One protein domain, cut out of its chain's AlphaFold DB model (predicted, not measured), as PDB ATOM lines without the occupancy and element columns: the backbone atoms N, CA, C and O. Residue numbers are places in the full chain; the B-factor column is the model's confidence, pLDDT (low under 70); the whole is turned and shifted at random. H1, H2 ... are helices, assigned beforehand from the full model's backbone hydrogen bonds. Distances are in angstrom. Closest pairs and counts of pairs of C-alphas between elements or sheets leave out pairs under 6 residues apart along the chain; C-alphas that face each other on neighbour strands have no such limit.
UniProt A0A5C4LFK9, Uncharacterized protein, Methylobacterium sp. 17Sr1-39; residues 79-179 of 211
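AT A GLANCE: This is residues 79 to 179 of the 211 residues of an uncharacterized protein of Methylobacterium sp. 17Sr1-39 (UniProt A0A5C4LFK9). What is the shape? A long hairpin of two helices, H1 and H2, makes the length, and after a long loop the short helix H3 crosses one side of it. What makes it up? The 101 printed residues have three named helices, H1, H2, H3, and no named strand, all helix. How large? It is loose, with radius of gyration of the C-alphas 16.2 A and spans of 59 by 27 by 15 A.

IN THESE COORDINATES: Where does H1 run? H1, residues 79 to 108, spans 44.1 A from C-alpha 79 at (-30.314, 8.729, 52.250). What follows? H2, residues 114 to 144, spans 45.5 A; H3, residues 170 to 177, spans 10.6 A to C-alpha 177 at (-52.194, 15.807, 32.514).

HOW THE PARTS SIT: How do H1 and H2 stand? This helical hairpin touches at a shallow tilt of 19 degrees, opposite ways; the closest C-alphas, of Phe 82 and Leu 137, are 6.1 A apart. What does H3 touch? It touches H1 at residues 93 to 100 alone, at a steep tilt of 66 degrees; the closest C-alphas, of Cys 93 and Cys 172, are 5.5 A apart. It only just touches H2, with 3 pairs of C-alphas within 8 A. Backbones? In H1, H2 and H3 every O i to N i+4 pair is within hydrogen-bond range.

THE WHOLE: Which link is long? H2 to H3, 25 residues; the printed part has no cut. Where is confidence low? Residues 143 to 179 have pLDDT under 70.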
ATOM      1  N   TRP A  79     -30.869   7.966  53.379       82.00
ATOM      2  CA  TRP A  79     -30.314   8.729  52.250       82.00
ATOM      3  C   TRP A  79     -30.192   7.887  50.973       82.00
ATOM      4  O   TRP A  79     -30.582   8.348  49.895       82.00
ATOM      5  N   ALA A  80     -29.719   6.644  51.073       85.38
ATOM      6  CA  ALA A  80     -29.729   5.684  49.971       85.38
ATOM      7  C   ALA A  80     -31.162   5.385  49.490       85.38
ATOM      8  O   ALA A  80     -31.425   5.424  48.286       85.38
ATOM      9  N   LEU A  81     -32.107   5.174  50.416       86.88
ATOM     10  CA  LEU A  81     -33.530   4.996  50.102       86.88
ATOM     11  C   LEU A  81     -34.114   6.205  49.360       86.88
ATOM     12  O   LEU A  81     -34.751   6.034  48.320       86.88
ATOM     13  N   PHE A  82     -33.871   7.422  49.852       81.31
ATOM     14  CA  PHE A  82     -34.331   8.647  49.200       81.31
ATOM     15  C   PHE A  82     -33.744   8.788  47.788       81.31
ATOM     16  O   PHE A  82     -34.472   9.059  46.833       81.31
ATOM     17  N   THR A  83     -32.447   8.519  47.630       81.75
ATOM     18  CA  THR A  83     -31.757   8.567  46.330       81.75
ATOM     19  C   THR A  83     -32.341   7.551  45.338       81.75
ATOM     20  O   THR A  83     -32.554   7.877  44.168       81.75
ATOM     21  N   GLN A  84     -32.682   6.342  45.799       85.69
ATOM     22  CA  GLN A  84     -33.353   5.337  44.973       85.69
ATOM     23  C   GLN A  84     -34.777   5.762  44.577       85.69
ATOM     24  O   GLN A  84     -35.182   5.538  43.436       85.69
ATOM     25  N   VAL A  85     -35.534   6.401  45.475       84.00
ATOM     26  CA  VAL A  85     -36.874   6.929  45.163       84.00
ATOM     27  C   VAL A  85     -36.800   8.036  44.105       84.00
ATOM     28  O   VAL A  85     -37.539   7.966  43.125       84.00
ATOM     29  N   GLN A  86     -35.853   8.975  44.209       81.56
ATOM     30  CA  GLN A  86     -35.607   9.992  43.172       81.56
ATOM     31  C   GLN A  86     -35.290   9.365  41.802       81.56
ATOM     32  O   GLN A  86     -35.842   9.773  40.776       81.56
ATOM     33  N   SER A  87     -34.442   8.330  41.778       82.38
ATOM     34  CA  SER A  87     -34.120   7.581  40.557       82.38
ATOM     35  C   SER A  87     -35.360   6.903  39.949       82.38
ATOM     36  O   SER A  87     -35.596   6.996  38.741       82.38
ATOM     37  N   ASN A  88     -36.206   6.294  40.790       85.00
ATOM     38  CA  ASN A  88     -37.454   5.655  40.366       85.00
ATOM     39  C   ASN A  88     -38.442   6.663  39.754       85.00
ATOM     40  O   ASN A  88     -38.982   6.390  38.682       85.00
ATOM     41  N   ILE A  89     -38.626   7.832  40.383       80.81
ATOM     42  CA  ILE A  89     -39.493   8.923  39.902       80.81
ATOM     43  C   ILE A  89     -39.052   9.382  38.506       80.81
ATOM     44  O   ILE A  89     -39.862   9.417  37.574       80.81
ATOM     45  N   GLY A  90     -37.753   9.658  38.327       79.50
ATOM     46  CA  GLY A  90     -37.183  10.019  37.026       79.50
ATOM     47  C   GLY A  90     -37.446   8.950  35.962       79.50
ATOM     48  O   GLY A  90     -37.995   9.244  34.897       79.50
ATOM     49  N   ALA A  91     -37.165   7.684  36.284       85.12
ATOM     50  CA  ALA A  91     -37.393   6.560  35.379       85.12
ATOM     51  C   ALA A  91     -38.881   6.347  35.030       85.12
ATOM     52  O   ALA A  91     -39.193   5.978  33.893       85.12
ATOM     53  N   THR A  92     -39.820   6.582  35.959       84.50
ATOM     54  CA  THR A  92     -41.264   6.533  35.662       84.50
ATOM     55  C   THR A  92     -41.681   7.673  34.735       84.50
ATOM     56  O   THR A  92     -42.490   7.452  33.832       84.50
ATOM     57  N   CYS A  93     -41.084   8.853  34.865       82.62
ATOM     58  CA  CYS A  93     -41.388   9.975  33.983       82.62
ATOM     59  C   CYS A  93     -40.823   9.858  32.572       82.62
ATOM     60  O   CYS A  93     -41.529  10.163  31.611       82.62
ATOM     61  N   ASP A  94     -39.616   9.327  32.417       84.00
ATOM     62  CA  ASP A  94     -39.076   8.997  31.099       84.00
ATOM     63  C   ASP A  94     -39.948   7.961  30.370       84.00
ATOM     64  O   ASP A  94     -40.135   8.035  29.151       84.00
ATOM     65  N   ARG A  95     -40.539   7.011  31.113       89.50
ATOM     66  CA  ARG A  95     -41.567   6.101  30.582       89.50
ATOM     67  C   ARG A  95     -42.843   6.859  30.195       89.50
ATOM     68  O   ARG A  95     -43.323   6.658  29.083       89.50
ATOM     69  N   ALA A  96     -43.358   7.746  31.049       86.06
ATOM     70  CA  ALA A  96     -44.581   8.513  30.790       86.06
ATOM     71  C   ALA A  96     -44.469   9.444  29.566       86.06
ATOM     72  O   ALA A  96     -45.404   9.521  28.770       86.06
ATOM     73  N   ILE A  97     -43.319  10.097  29.365       84.06
ATOM     74  CA  ILE A  97     -43.059  10.951  28.195       84.06
ATOM     75  C   ILE A  97     -43.037  10.110  26.909       84.06
ATOM     76  O   ILE A  97     -43.739  10.439  25.954       84.06
ATOM     77  N   ARG A  98     -42.309   8.980  26.889       89.69
ATOM     78  CA  ARG A  98     -42.314   8.057  25.735       89.69
ATOM     79  C   ARG A  98     -43.712   7.498  25.447       89.69
ATOM     80  O   ARG A  98     -44.091   7.368  24.285       89.69
ATOM     81  N   GLN A  99     -44.487   7.216  26.493       90.94
ATOM     82  CA  GLN A  99     -45.859   6.729  26.384       90.94
ATOM     83  C   GLN A  99     -46.806   7.783  25.784       90.94
ATOM     84  O   GLN A  99     -47.651   7.436  24.960       90.94
ATOM     85  N   ALA A 100     -46.644   9.065  26.127       86.44
ATOM     86  CA  ALA A 100     -47.393  10.157  25.502       86.44
ATOM     87  C   ALA A 100     -47.060  10.297  24.006       86.44
ATOM     88  O   ALA A 100     -47.971  10.313  23.181       86.44
ATOM     89  N   SER A 101     -45.779  10.275  23.624       88.50
ATOM     90  CA  SER A 101     -45.392  10.330  22.204       88.50
ATOM     91  C   SER A 101     -45.855   9.112  21.390       88.50
ATOM     92  O   SER A 101     -46.117   9.237  20.193       88.50
ATOM     93  N   LEU A 102     -46.021   7.939  22.018       89.81
ATOM     94  CA  LEU A 102     -46.651   6.775  21.384       89.81
ATOM     95  C   LEU A 102     -48.149   7.010  21.116       89.81
ATOM     96  O   LEU A 102     -48.631   6.671  20.037       89.81
ATOM     97  N   ILE A 103     -48.871   7.624  22.059       88.25
ATOM     98  CA  ILE A 103     -50.281   8.020  21.891       88.25
ATOM     99  C   ILE A 103     -50.407   9.023  20.734       88.25
ATOM    100  O   ILE A 103     -51.180   8.789  19.808       88.25
ATOM    101  N   GLU A 104     -49.579  10.071  20.714       88.44
ATOM    102  CA  GLU A 104     -49.529  11.079  19.640       88.44
ATOM    103  C   GLU A 104     -49.203  10.485  18.259       88.44
ATOM    104  O   GLU A 104     -49.683  10.974  17.235       88.44
ATOM    105  N   ALA A 105     -48.352   9.455  18.195       90.44
ATOM    106  CA  ALA A 105     -48.027   8.758  16.951       90.44
ATOM    107  C   ALA A 105     -49.190   7.887  16.455       90.44
ATOM    108  O   ALA A 105     -49.520   7.919  15.270       90.44
ATOM    109  N   ARG A 106     -49.845   7.153  17.361       91.19
ATOM    110  CA  ARG A 106     -51.012   6.314  17.052       91.19
ATOM    111  C   ARG A 106     -52.220   7.143  16.623       91.19
ATOM    112  O   ARG A 106     -52.850   6.796  15.631       91.19
ATOM    113  N   GLU A 107     -52.492   8.262  17.293       91.00
ATOM    114  CA  GLU A 107     -53.601   9.164  16.952       91.00
ATOM    115  C   GLU A 107     -53.414   9.827  15.581       91.00
ATOM    116  O   GLU A 107     -54.362   9.876  14.798       91.00
ATOM    117  N   ARG A 108     -52.183  10.216  15.210       92.94
ATOM    118  CA  ARG A 108     -51.867  10.654  13.833       92.94
ATOM    119  C   ARG A 108     -52.019   9.546  12.785       92.94
ATOM    120  O   ARG A 108     -52.262   9.854  11.625       92.94
ATOM    121  N   GLY A 109     -51.889   8.280  13.184       92.69
ATOM    122  CA  GLY A 109     -52.152   7.107  12.344       92.69
ATOM    123  C   GLY A 109     -53.600   6.598  12.380       92.69
ATOM    124  O   GLY A 109     -53.868   5.548  11.807       92.69
ATOM    125  N   GLY A 110     -54.520   7.274  13.082       93.19
ATOM    126  CA  GLY A 110     -55.911   6.822  13.244       93.19
ATOM    127  C   GLY A 110     -56.087   5.540  14.074       93.19
ATOM    128  O   GLY A 110     -57.157   4.933  14.049       93.19
ATOM    129  N   LEU A 111     -55.054   5.104  14.800       93.25
ATOM    130  CA  LEU A 111     -55.060   3.873  15.593       93.25
ATOM    131  C   LEU A 111     -55.658   4.108  16.993       93.25
ATOM    132  O   LEU A 111     -55.436   5.168  17.582       93.25
ATOM    133  N   PRO A 112     -56.354   3.117  17.587       88.56
ATOM    134  CA  PRO A 112     -56.901   3.244  18.937       88.56
ATOM    135  C   PRO A 112     -55.785   3.384  19.982       88.56
ATOM    136  O   PRO A 112     -54.777   2.682  19.907       88.56
ATOM    137  N   THR A 113     -55.977   4.256  20.976       91.06
ATOM    138  CA  THR A 113     -54.981   4.577  22.024       91.06
ATOM    139  C   THR A 113     -55.442   4.274  23.449       91.06
ATOM    140  O   THR A 113     -54.795   4.675  24.415       91.06
ATOM    141  N   GLU A 114     -56.569   3.576  23.623       89.81
ATOM    142  CA  GLU A 114     -57.137   3.306  24.952       89.81
ATOM    143  C   GLU A 114     -56.182   2.495  25.843       89.81
ATOM    144  O   GLU A 114     -55.986   2.837  27.010       89.81
ATOM    145  N   HIS A 115     -55.534   1.464  25.290       90.50
ATOM    146  CA  HIS A 115     -54.544   0.673  26.019       90.50
ATOM    147  C   HIS A 115     -53.377   1.552  26.486       90.50
ATOM    148  O   HIS A 115     -53.026   1.555  27.667       90.50
ATOM    149  N   GLU A 116     -52.822   2.357  25.582       89.94
ATOM    150  CA  GLU A 116     -51.691   3.230  25.861       89.94
ATOM    151  C   GLU A 116     -52.035   4.317  26.890       89.94
ATOM    152  O   GLU A 116     -51.227   4.604  27.780       89.94
ATOM    153  N   ARG A 117     -53.255   4.869  26.823       87.19
ATOM    154  CA  ARG A 117     -53.808   5.822  27.797       87.19
ATOM    155  C   ARG A 117     -54.039   5.168  29.163       87.19
ATOM    156  O   ARG A 117     -53.760   5.796  30.182       87.19
ATOM    157  N   ASN A 118     -54.476   3.910  29.218       89.06
ATOM    158  CA  ASN A 118     -54.639   3.165  30.472       89.06
ATOM    159  C   ASN A 118     -53.290   2.800  31.120       89.06
ATOM    160  O   ASN A 118     -53.150   2.908  32.338       89.06
ATOM    161  N   VAL A 119     -52.261   2.487  30.325       90.31
ATOM    162  CA  VAL A 119     -50.872   2.365  30.807       90.31
ATOM    163  C   VAL A 119     -50.380   3.690  31.413       90.31
ATOM    164  O   VAL A 119     -49.823   3.694  32.511       90.31
ATOM    165  N   LEU A 120     -50.660   4.827  30.766       85.69
ATOM    166  CA  LEU A 120     -50.298   6.157  31.272       85.69
ATOM    167  C   LEU A 120     -51.054   6.532  32.568       85.69
ATOM    168  O   LEU A 120     -50.466   7.123  33.476       85.69
ATOM    169  N   ARG A 121     -52.327   6.121  32.717       84.00
ATOM    170  CA  ARG A 121     -53.060   6.195  34.001       84.00
ATOM    171  C   ARG A 121     -52.356   5.387  35.097       84.00
ATOM    172  O   ARG A 121     -52.227   5.882  36.213       84.00
ATOM    173  N   GLY A 122     -51.871   4.184  34.778       84.56
ATOM    174  CA  GLY A 122     -51.095   3.349  35.701       84.56
ATOM    175  C   GLY A 122     -49.796   4.019  36.162       84.56
ATOM    176  O   GLY A 122     -49.533   4.079  37.361       84.56
ATOM    177  N   MET A 123     -49.032   4.611  35.236       85.12
ATOM    178  CA  MET A 123     -47.804   5.361  35.555       85.12
ATOM    179  C   MET A 123     -48.069   6.534  36.511       85.12
ATOM    180  O   MET A 123     -47.301   6.744  37.448       85.12
ATOM    181  N   ARG A 124     -49.186   7.254  36.335       82.44
ATOM    182  CA  ARG A 124     -49.602   8.333  37.246       82.44
ATOM    183  C   ARG A 124     -49.905   7.835  38.665       82.44
ATOM    184  O   ARG A 124     -49.605   8.540  39.625       82.44
ATOM    185  N   VAL A 125     -50.499   6.648  38.812       81.88
ATOM    186  CA  VAL A 125     -50.744   6.038  40.133       81.88
ATOM    187  C   VAL A 125     -49.428   5.597  40.780       81.88
ATOM    188  O   VAL A 125     -49.247   5.836  41.971       81.88
ATOM    189  N   SER A 126     -48.499   5.036  39.998       82.38
ATOM    190  CA  SER A 126     -47.147   4.679  40.456       82.38
ATOM    191  C   SER A 126     -46.419   5.899  41.028       82.38
ATOM    192  O   SER A 126     -46.047   5.899  42.198       82.38
ATOM    193  N   LEU A 127     -46.365   7.001  40.266       80.25
ATOM    194  CA  LEU A 127     -45.761   8.260  40.721       80.25
ATOM    195  C   LEU A 127     -46.398   8.799  42.008       80.25
ATOM    196  O   LEU A 127     -45.686   9.291  42.872       80.25
ATOM    197  N   GLY A 128     -47.716   8.667  42.186       75.50
ATOM    198  CA  GLY A 128     -48.382   9.049  43.438       75.50
ATOM    199  C   GLY A 128     -47.921   8.246  44.666       75.50
ATOM    200  O   GLY A 128     -47.900   8.785  45.771       75.50
ATOM    201  N   LEU A 129     -47.523   6.983  44.486       76.56
ATOM    202  CA  LEU A 129     -46.929   6.155  45.542       76.56
ATOM    203  C   LEU A 129     -45.447   6.490  45.743       76.56
ATOM    204  O   LEU A 129     -45.009   6.649  46.879       76.56
ATOM    205  N   GLU A 130     -44.693   6.644  44.654       81.25
ATOM    206  CA  GLU A 130     -43.287   7.066  44.681       81.25
ATOM    207  C   GLU A 130     -43.126   8.416  45.412       81.25
ATOM    208  O   GLU A 130     -42.261   8.532  46.280       81.25
ATOM    209  N   TYR A 131     -44.037   9.374  45.197       76.12
ATOM    210  CA  TYR A 131     -44.094  10.634  45.950       76.12
ATOM    211  C   TYR A 131     -44.445  10.474  47.422       76.12
ATOM    212  O   TYR A 131     -43.826  11.103  48.275       76.12
ATOM    213  N   HIS A 132     -45.392   9.600  47.754       75.88
ATOM    214  CA  HIS A 132     -45.717   9.314  49.149       75.88
ATOM    215  C   HIS A 132     -44.533   8.682  49.908       75.88
ATOM    216  O   HIS A 132     -44.383   8.881  51.116       75.88
ATOM    217  N   HIS A 133     -43.670   7.935  49.210       78.69
ATOM    218  CA  HIS A 133     -42.411   7.442  49.763       78.69
ATOM    219  C   HIS A 133     -41.352   8.549  49.882       78.69
ATOM    220  O   HIS A 133     -40.683   8.610  50.912       78.69
ATOM    221  N   GLU A 134     -41.239   9.449  48.897       81.06
ATOM    222  CA  GLU A 134     -40.370  10.632  48.970       81.06
ATOM    223  C   GLU A 134     -40.725  11.518  50.174       81.06
ATOM    224  O   GLU A 134     -39.858  11.804  50.997       81.06
ATOM    225  N   GLU A 135     -41.999  11.891  50.333       76.38
ATOM    226  CA  GLU A 135     -42.482  12.723  51.441       76.38
ATOM    227  C   GLU A 135     -42.172  12.101  52.810       76.38
ATOM    228  O   GLU A 135     -41.683  12.795  53.702       76.38
ATOM    229  N   ARG A 136     -42.394  10.789  52.974       81.12
ATOM    230  CA  ARG A 136     -42.077  10.073  54.224       81.12
ATOM    231  C   ARG A 136     -40.579  10.039  54.517       81.12
ATOM    232  O   ARG A 136     -40.190  10.242  55.664       81.12
ATOM    233  N   LEU A 137     -39.748   9.784  53.506       81.81
ATOM    234  CA  LEU A 137     -38.293   9.781  53.663       81.81
ATOM    235  C   LEU A 137     -37.777  11.189  53.979       81.81
ATOM    236  O   LEU A 137     -36.944  11.329  54.866       81.81
ATOM    237  N   LEU A 138     -38.333  12.231  53.354       78.69
ATOM    238  CA  LEU A 138     -38.048  13.620  53.715       78.69
ATOM    239  C   LEU A 138     -38.426  13.923  55.168       78.69
ATOM    240  O   LEU A 138     -37.633  14.558  55.851       78.69
ATOM    241  N   SER A 139     -39.575  13.458  55.670       78.44
ATOM    242  CA  SER A 139     -39.952  13.652  57.080       78.44
ATOM    243  C   SER A 139     -38.975  12.990  58.061       78.44
ATOM    244  O   SER A 139     -38.598  13.616  59.051       78.44
ATOM    245  N   LEU A 140     -38.522  11.764  57.777       80.62
ATOM    246  CA  LEU A 140     -37.497  11.086  58.584       80.62
ATOM    247  C   LEU A 140     -36.170  11.863  58.542       80.62
ATOM    248  O   LEU A 140     -35.644  12.259  59.582       80.62
ATOM    249  N   LEU A 141     -35.705  12.195  57.335       78.31
ATOM    250  CA  LEU A 141     -34.484  12.968  57.110       78.31
ATOM    251  C   LEU A 141     -34.536  14.376  57.725       78.31
ATOM    252  O   LEU A 141     -33.501  14.878  58.145       78.31
ATOM    253  N   THR A 142     -35.706  15.020  57.828       72.88
ATOM    254  CA  THR A 142     -35.846  16.309  58.534       72.88
ATOM    255  C   THR A 142     -35.708  16.187  60.048       72.88
ATOM    256  O   THR A 142     -35.267  17.146  60.674       72.88
ATOM    257  N   GLY A 143     -36.043  15.032  60.636       68.06
ATOM    258  CA  GLY A 143     -35.766  14.755  62.047       68.06
ATOM    259  C   GLY A 143     -34.265  14.596  62.294       68.06
ATOM    260  O   GLY A 143     -33.703  15.259  63.157       68.06
ATOM    261  N   GLU A 144     -33.598  13.793  61.461       57.66
ATOM    262  CA  GLU A 144     -32.147  13.554  61.528       57.66
ATOM    263  C   GLU A 144     -31.310  14.809  61.184       57.66
ATOM    264  O   GLU A 144     -30.226  15.024  61.729       57.66
ATOM    265  N   ALA A 145     -31.808  15.682  60.300       54.56
ATOM    266  CA  ALA A 145     -31.130  16.920  59.899       54.56
ATOM    267  C   ALA A 145     -31.073  17.996  61.004       54.56
ATOM    268  O   ALA A 145     -30.325  18.964  60.866       54.56
ATOM    269  N   ALA A 146     -31.811  17.833  62.110       53.16
ATOM    270  CA  ALA A 146     -31.622  18.659  63.303       53.16
ATOM    271  C   ALA A 146     -30.263  18.390  63.983       53.16
ATOM    272  O   ALA A 146     -29.682  19.292  64.583       53.16
ATOM    273  N   GLU A 147     -29.734  17.168  63.846       50.28
ATOM    274  CA  GLU A 147     -28.447  16.741  64.410       50.28
ATOM    275  C   GLU A 147     -27.320  16.747  63.357       50.28
ATOM    276  O   GLU A 147     -26.154  16.991  63.674       50.28
ATOM    277  N   CYS A 148     -27.654  16.533  62.078       50.53
ATOM    278  CA  CYS A 148     -26.694  16.461  60.974       50.53
ATOM    279  C   CYS A 148     -26.776  17.657  60.014       50.53
ATOM    280  O   CYS A 148     -27.794  17.873  59.365       50.53
ATOM    281  N   ARG A 149     -25.642  18.342  59.779       51.56
ATOM    282  CA  ARG A 149     -25.492  19.481  58.836       51.56
ATOM    283  C   ARG A 149     -25.645  19.127  57.335       51.56
ATOM    284  O   ARG A 149     -25.001  19.746  56.487       51.56
ATOM    285  N   ARG A 150     -26.438  18.116  56.971       57.00
ATOM    286  CA  ARG A 150     -26.737  17.778  55.572       57.00
ATOM    287  C   ARG A 150     -27.871  18.677  55.089       57.00
ATOM    288  O   ARG A 150     -28.971  18.627  55.628       57.00
ATOM    289  N   ALA A 151     -27.604  19.495  54.072       54.31
ATOM    290  CA  ALA A 151     -28.645  20.295  53.438       54.31
ATOM    291  C   ALA A 151     -29.729  19.375  52.854       54.31
ATOM    292  O   ALA A 151     -29.418  18.385  52.188       54.31
ATOM    293  N   LEU A 152     -30.997  19.702  53.107       53.84
ATOM    294  CA  LEU A 152     -32.119  18.932  52.579       53.84
ATOM    295  C   LEU A 152     -32.178  19.059  51.045       53.84
ATOM    296  O   LEU A 152     -31.963  20.153  50.513       53.84
ATOM    297  N   PRO A 153     -32.472  17.967  50.320       50.88
ATOM    298  CA  PRO A 153     -32.558  17.986  48.865       50.88
ATOM    299  C   PRO A 153     -33.725  18.869  48.393       50.88
ATOM    300  O   PRO A 153     -34.808  18.872  48.979       50.88
ATOM    301  N   ALA A 154     -33.491  19.640  47.329       47.50
ATOM    302  CA  ALA A 154     -34.419  20.671  46.873       47.50
ATOM    303  C   ALA A 154     -35.697  20.097  46.232       47.50
ATOM    304  O   ALA A 154     -35.632  19.333  45.263       47.50
ATOM    305  N   ARG A 155     -36.852  20.559  46.732       48.41
ATOM    306  CA  ARG A 155     -38.177  20.406  46.103       48.41
ATOM    307  C   ARG A 155     -38.275  21.283  44.830       48.41
ATOM    308  O   ARG A 155     -37.362  22.059  44.541       48.41
ATOM    309  N   ARG A 156     -39.313  21.110  44.003       48.94
ATOM    310  CA  ARG A 156     -39.462  21.646  42.613       48.94
ATOM    311  C   ARG A 156     -40.979  21.839  42.297       48.94
ATOM    312  O   ARG A 156     -41.728  21.400  43.147       48.94
ATOM    313  N   ALA A 157     -41.465  22.385  41.142       44.66
ATOM    314  CA  ALA A 157     -42.824  23.025  40.948       44.66
ATOM    315  C   ALA A 157     -44.035  22.378  40.120       44.66
ATOM    316  O   ALA A 157     -43.884  22.332  38.900       44.66
ATOM    317  N   CYS A 158     -45.199  21.902  40.719       48.97
ATOM    318  CA  CYS A 158     -46.559  21.411  40.179       48.97
ATOM    319  C   CYS A 158     -47.416  20.232  40.871       48.97
ATOM    320  O   CYS A 158     -47.155  19.730  41.942       48.97
ATOM    321  N   HIS A 159     -48.427  19.674  40.165       41.16
ATOM    322  CA  HIS A 159     -49.227  18.407  40.295       41.16
ATOM    323  C   HIS A 159     -50.444  18.243  41.206       41.16
ATOM    324  O   HIS A 159     -51.357  17.510  40.794       41.16
ATOM    325  N   ARG A 160     -50.573  18.936  42.337       40.44
ATOM    326  CA  ARG A 160     -51.940  19.349  42.694       40.44
ATOM    327  C   ARG A 160     -52.322  20.451  41.709       40.44
ATOM    328  O   ARG A 160     -51.500  21.304  41.385       40.44
ATOM    329  N   GLY A 161     -53.543  20.409  41.176       38.84
ATOM    330  CA  GLY A 161     -54.067  21.566  40.449       38.84
ATOM    331  C   GLY A 161     -54.118  22.754  41.411       38.84
ATOM    332  O   GLY A 161     -54.565  22.571  42.539       38.84
ATOM    333  N   ALA A 162     -53.648  23.926  40.971       33.50
ATOM    334  CA  ALA A 162     -53.466  25.124  41.801       33.50
ATOM    335  C   ALA A 162     -52.492  24.938  42.992       33.50
ATOM    336  O   ALA A 162     -52.873  25.024  44.156       33.50
ATOM    337  N   GLY A 163     -51.211  24.714  42.683       35.97
ATOM    338  CA  GLY A 163     -50.103  24.756  43.642       35.97
ATOM    339  C   GLY A 163     -48.746  24.678  42.934       35.97
ATOM    340  O   GLY A 163     -48.646  24.110  41.846       35.97
ATOM    341  N   GLU A 164     -47.705  25.248  43.538       35.38
ATOM    342  CA  GLU A 164     -46.413  25.480  42.879       35.38
ATOM    343  C   GLU A 164     -45.320  24.396  43.191       35.38
ATOM    344  O   GLU A 164     -44.159  24.771  43.127       35.38
ATOM    345  N   ASP A 165     -45.624  23.088  43.497       42.84
ATOM    346  CA  ASP A 165     -44.644  21.995  43.917       42.84
ATOM    347  C   ASP A 165     -45.000  20.459  43.646       42.84
ATOM    348  O   ASP A 165     -45.914  20.008  44.334       42.84
ATOM    349  N   CYS A 166     -44.429  19.554  42.765       42.34
ATOM    350  CA  CYS A 166     -43.453  19.614  41.619       42.34
ATOM    351  C   CYS A 166     -42.068  18.952  41.570       42.34
ATOM    352  O   CYS A 166     -41.275  19.456  40.767       42.34
ATOM    353  N   PRO A 167     -41.795  17.736  42.054       45.75
ATOM    354  CA  PRO A 167     -40.553  17.039  41.687       45.75
ATOM    355  C   PRO A 167     -40.490  16.464  40.243       45.75
ATOM    356  O   PRO A 167     -39.887  15.416  40.022       45.75
ATOM    357  N   LEU A 168     -41.062  17.142  39.233       46.69
ATOM    358  CA  LEU A 168     -41.147  16.695  37.833       46.69
ATOM    359  C   LEU A 168     -40.575  17.680  36.798       46.69
ATOM    360  O   LEU A 168     -40.802  18.886  36.900       46.69
ATOM    361  N   PRO A 169     -39.938  17.185  35.715       53.00
ATOM    362  CA  PRO A 169     -39.746  17.966  34.496       53.00
ATOM    363  C   PRO A 169     -41.102  18.312  33.866       53.00
ATOM    364  O   PRO A 169     -41.938  17.424  33.699       53.00
ATOM    365  N   ILE A 170     -41.280  19.563  33.419       56.72
ATOM    366  CA  ILE A 170     -42.543  20.117  32.873       56.72
ATOM    367  C   ILE A 170     -43.228  19.180  31.854       56.72
ATOM    368  O   ILE A 170     -44.451  19.028  31.863       56.72
ATOM    369  N   ARG A 171     -42.443  18.497  31.007       58.53
ATOM    370  CA  ARG A 171     -42.947  17.545  30.001       58.53
ATOM    371  C   ARG A 171     -43.614  16.301  30.597       58.53
ATOM    372  O   ARG A 171     -44.566  15.799  30.009       58.53
ATOM    373  N   CYS A 172     -43.165  15.811  31.755       66.81
ATOM    374  CA  CYS A 172     -43.839  14.700  32.427       66.81
ATOM    375  C   CYS A 172     -45.185  15.150  33.012       66.81
ATOM    376  O   CYS A 172     -46.185  14.456  32.859       66.81
ATOM    377  N   CYS A 173     -45.243  16.355  33.583       64.88
ATOM    378  CA  CYS A 173     -46.480  16.966  34.071       64.88
ATOM    379  C   CYS A 173     -47.518  17.079  32.941       64.88
ATOM    380  O   CYS A 173     -48.673  16.694  33.108       64.88
ATOM    381  N   GLN A 174     -47.085  17.554  31.768       66.38
ATOM    382  CA  GLN A 174     -47.906  17.652  30.556       66.38
ATOM    383  C   GLN A 174     -48.385  16.274  30.066       66.38
ATOM    384  O   GLN A 174     -49.580  16.097  29.826       66.38
ATOM    385  N   ALA A 175     -47.491  15.280  29.992       67.81
ATOM    386  CA  ALA A 175     -47.844  13.906  29.628       67.81
ATOM    387  C   ALA A 175     -48.907  13.313  30.575       67.81
ATOM    388  O   ALA A 175     -49.919  12.774  30.132       67.81
ATOM    389  N   LEU A 176     -48.730  13.458  31.890       69.81
ATOM    390  CA  LEU A 176     -49.655  12.920  32.892       69.81
ATOM    391  C   LEU A 176     -50.981  13.698  32.947       69.81
ATOM    392  O   LEU A 176     -52.025  13.101  33.231       69.81
ATOM    393  N   ALA A 177     -50.982  14.995  32.622       64.56
ATOM    394  CA  ALA A 177     -52.194  15.807  32.514       64.56
ATOM    395  C   ALA A 177     -53.149  15.317  31.408       64.56
ATOM    396  O   ALA A 177     -54.365  15.405  31.576       64.56
ATOM    397  N   ALA A 178     -52.641  14.675  30.348       63.22
ATOM    398  CA  ALA A 178     -53.472  14.016  29.332       63.22
ATOM    399  C   ALA A 178     -54.308  12.828  29.874       63.22
ATOM    400  O   ALA A 178     -55.189  12.322  29.179       63.22
ATOM    401  N   THR A 179     -54.074  12.392  31.122       63.66
ATOM    402  CA  THR A 179     -54.928  11.420  31.836       63.66
ATOM    403  C   THR A 179     -56.039  12.065  32.671       63.66
ATOM    404  O   THR A 179     -56.964  11.362  33.090       63.66
TER     405      THR A 179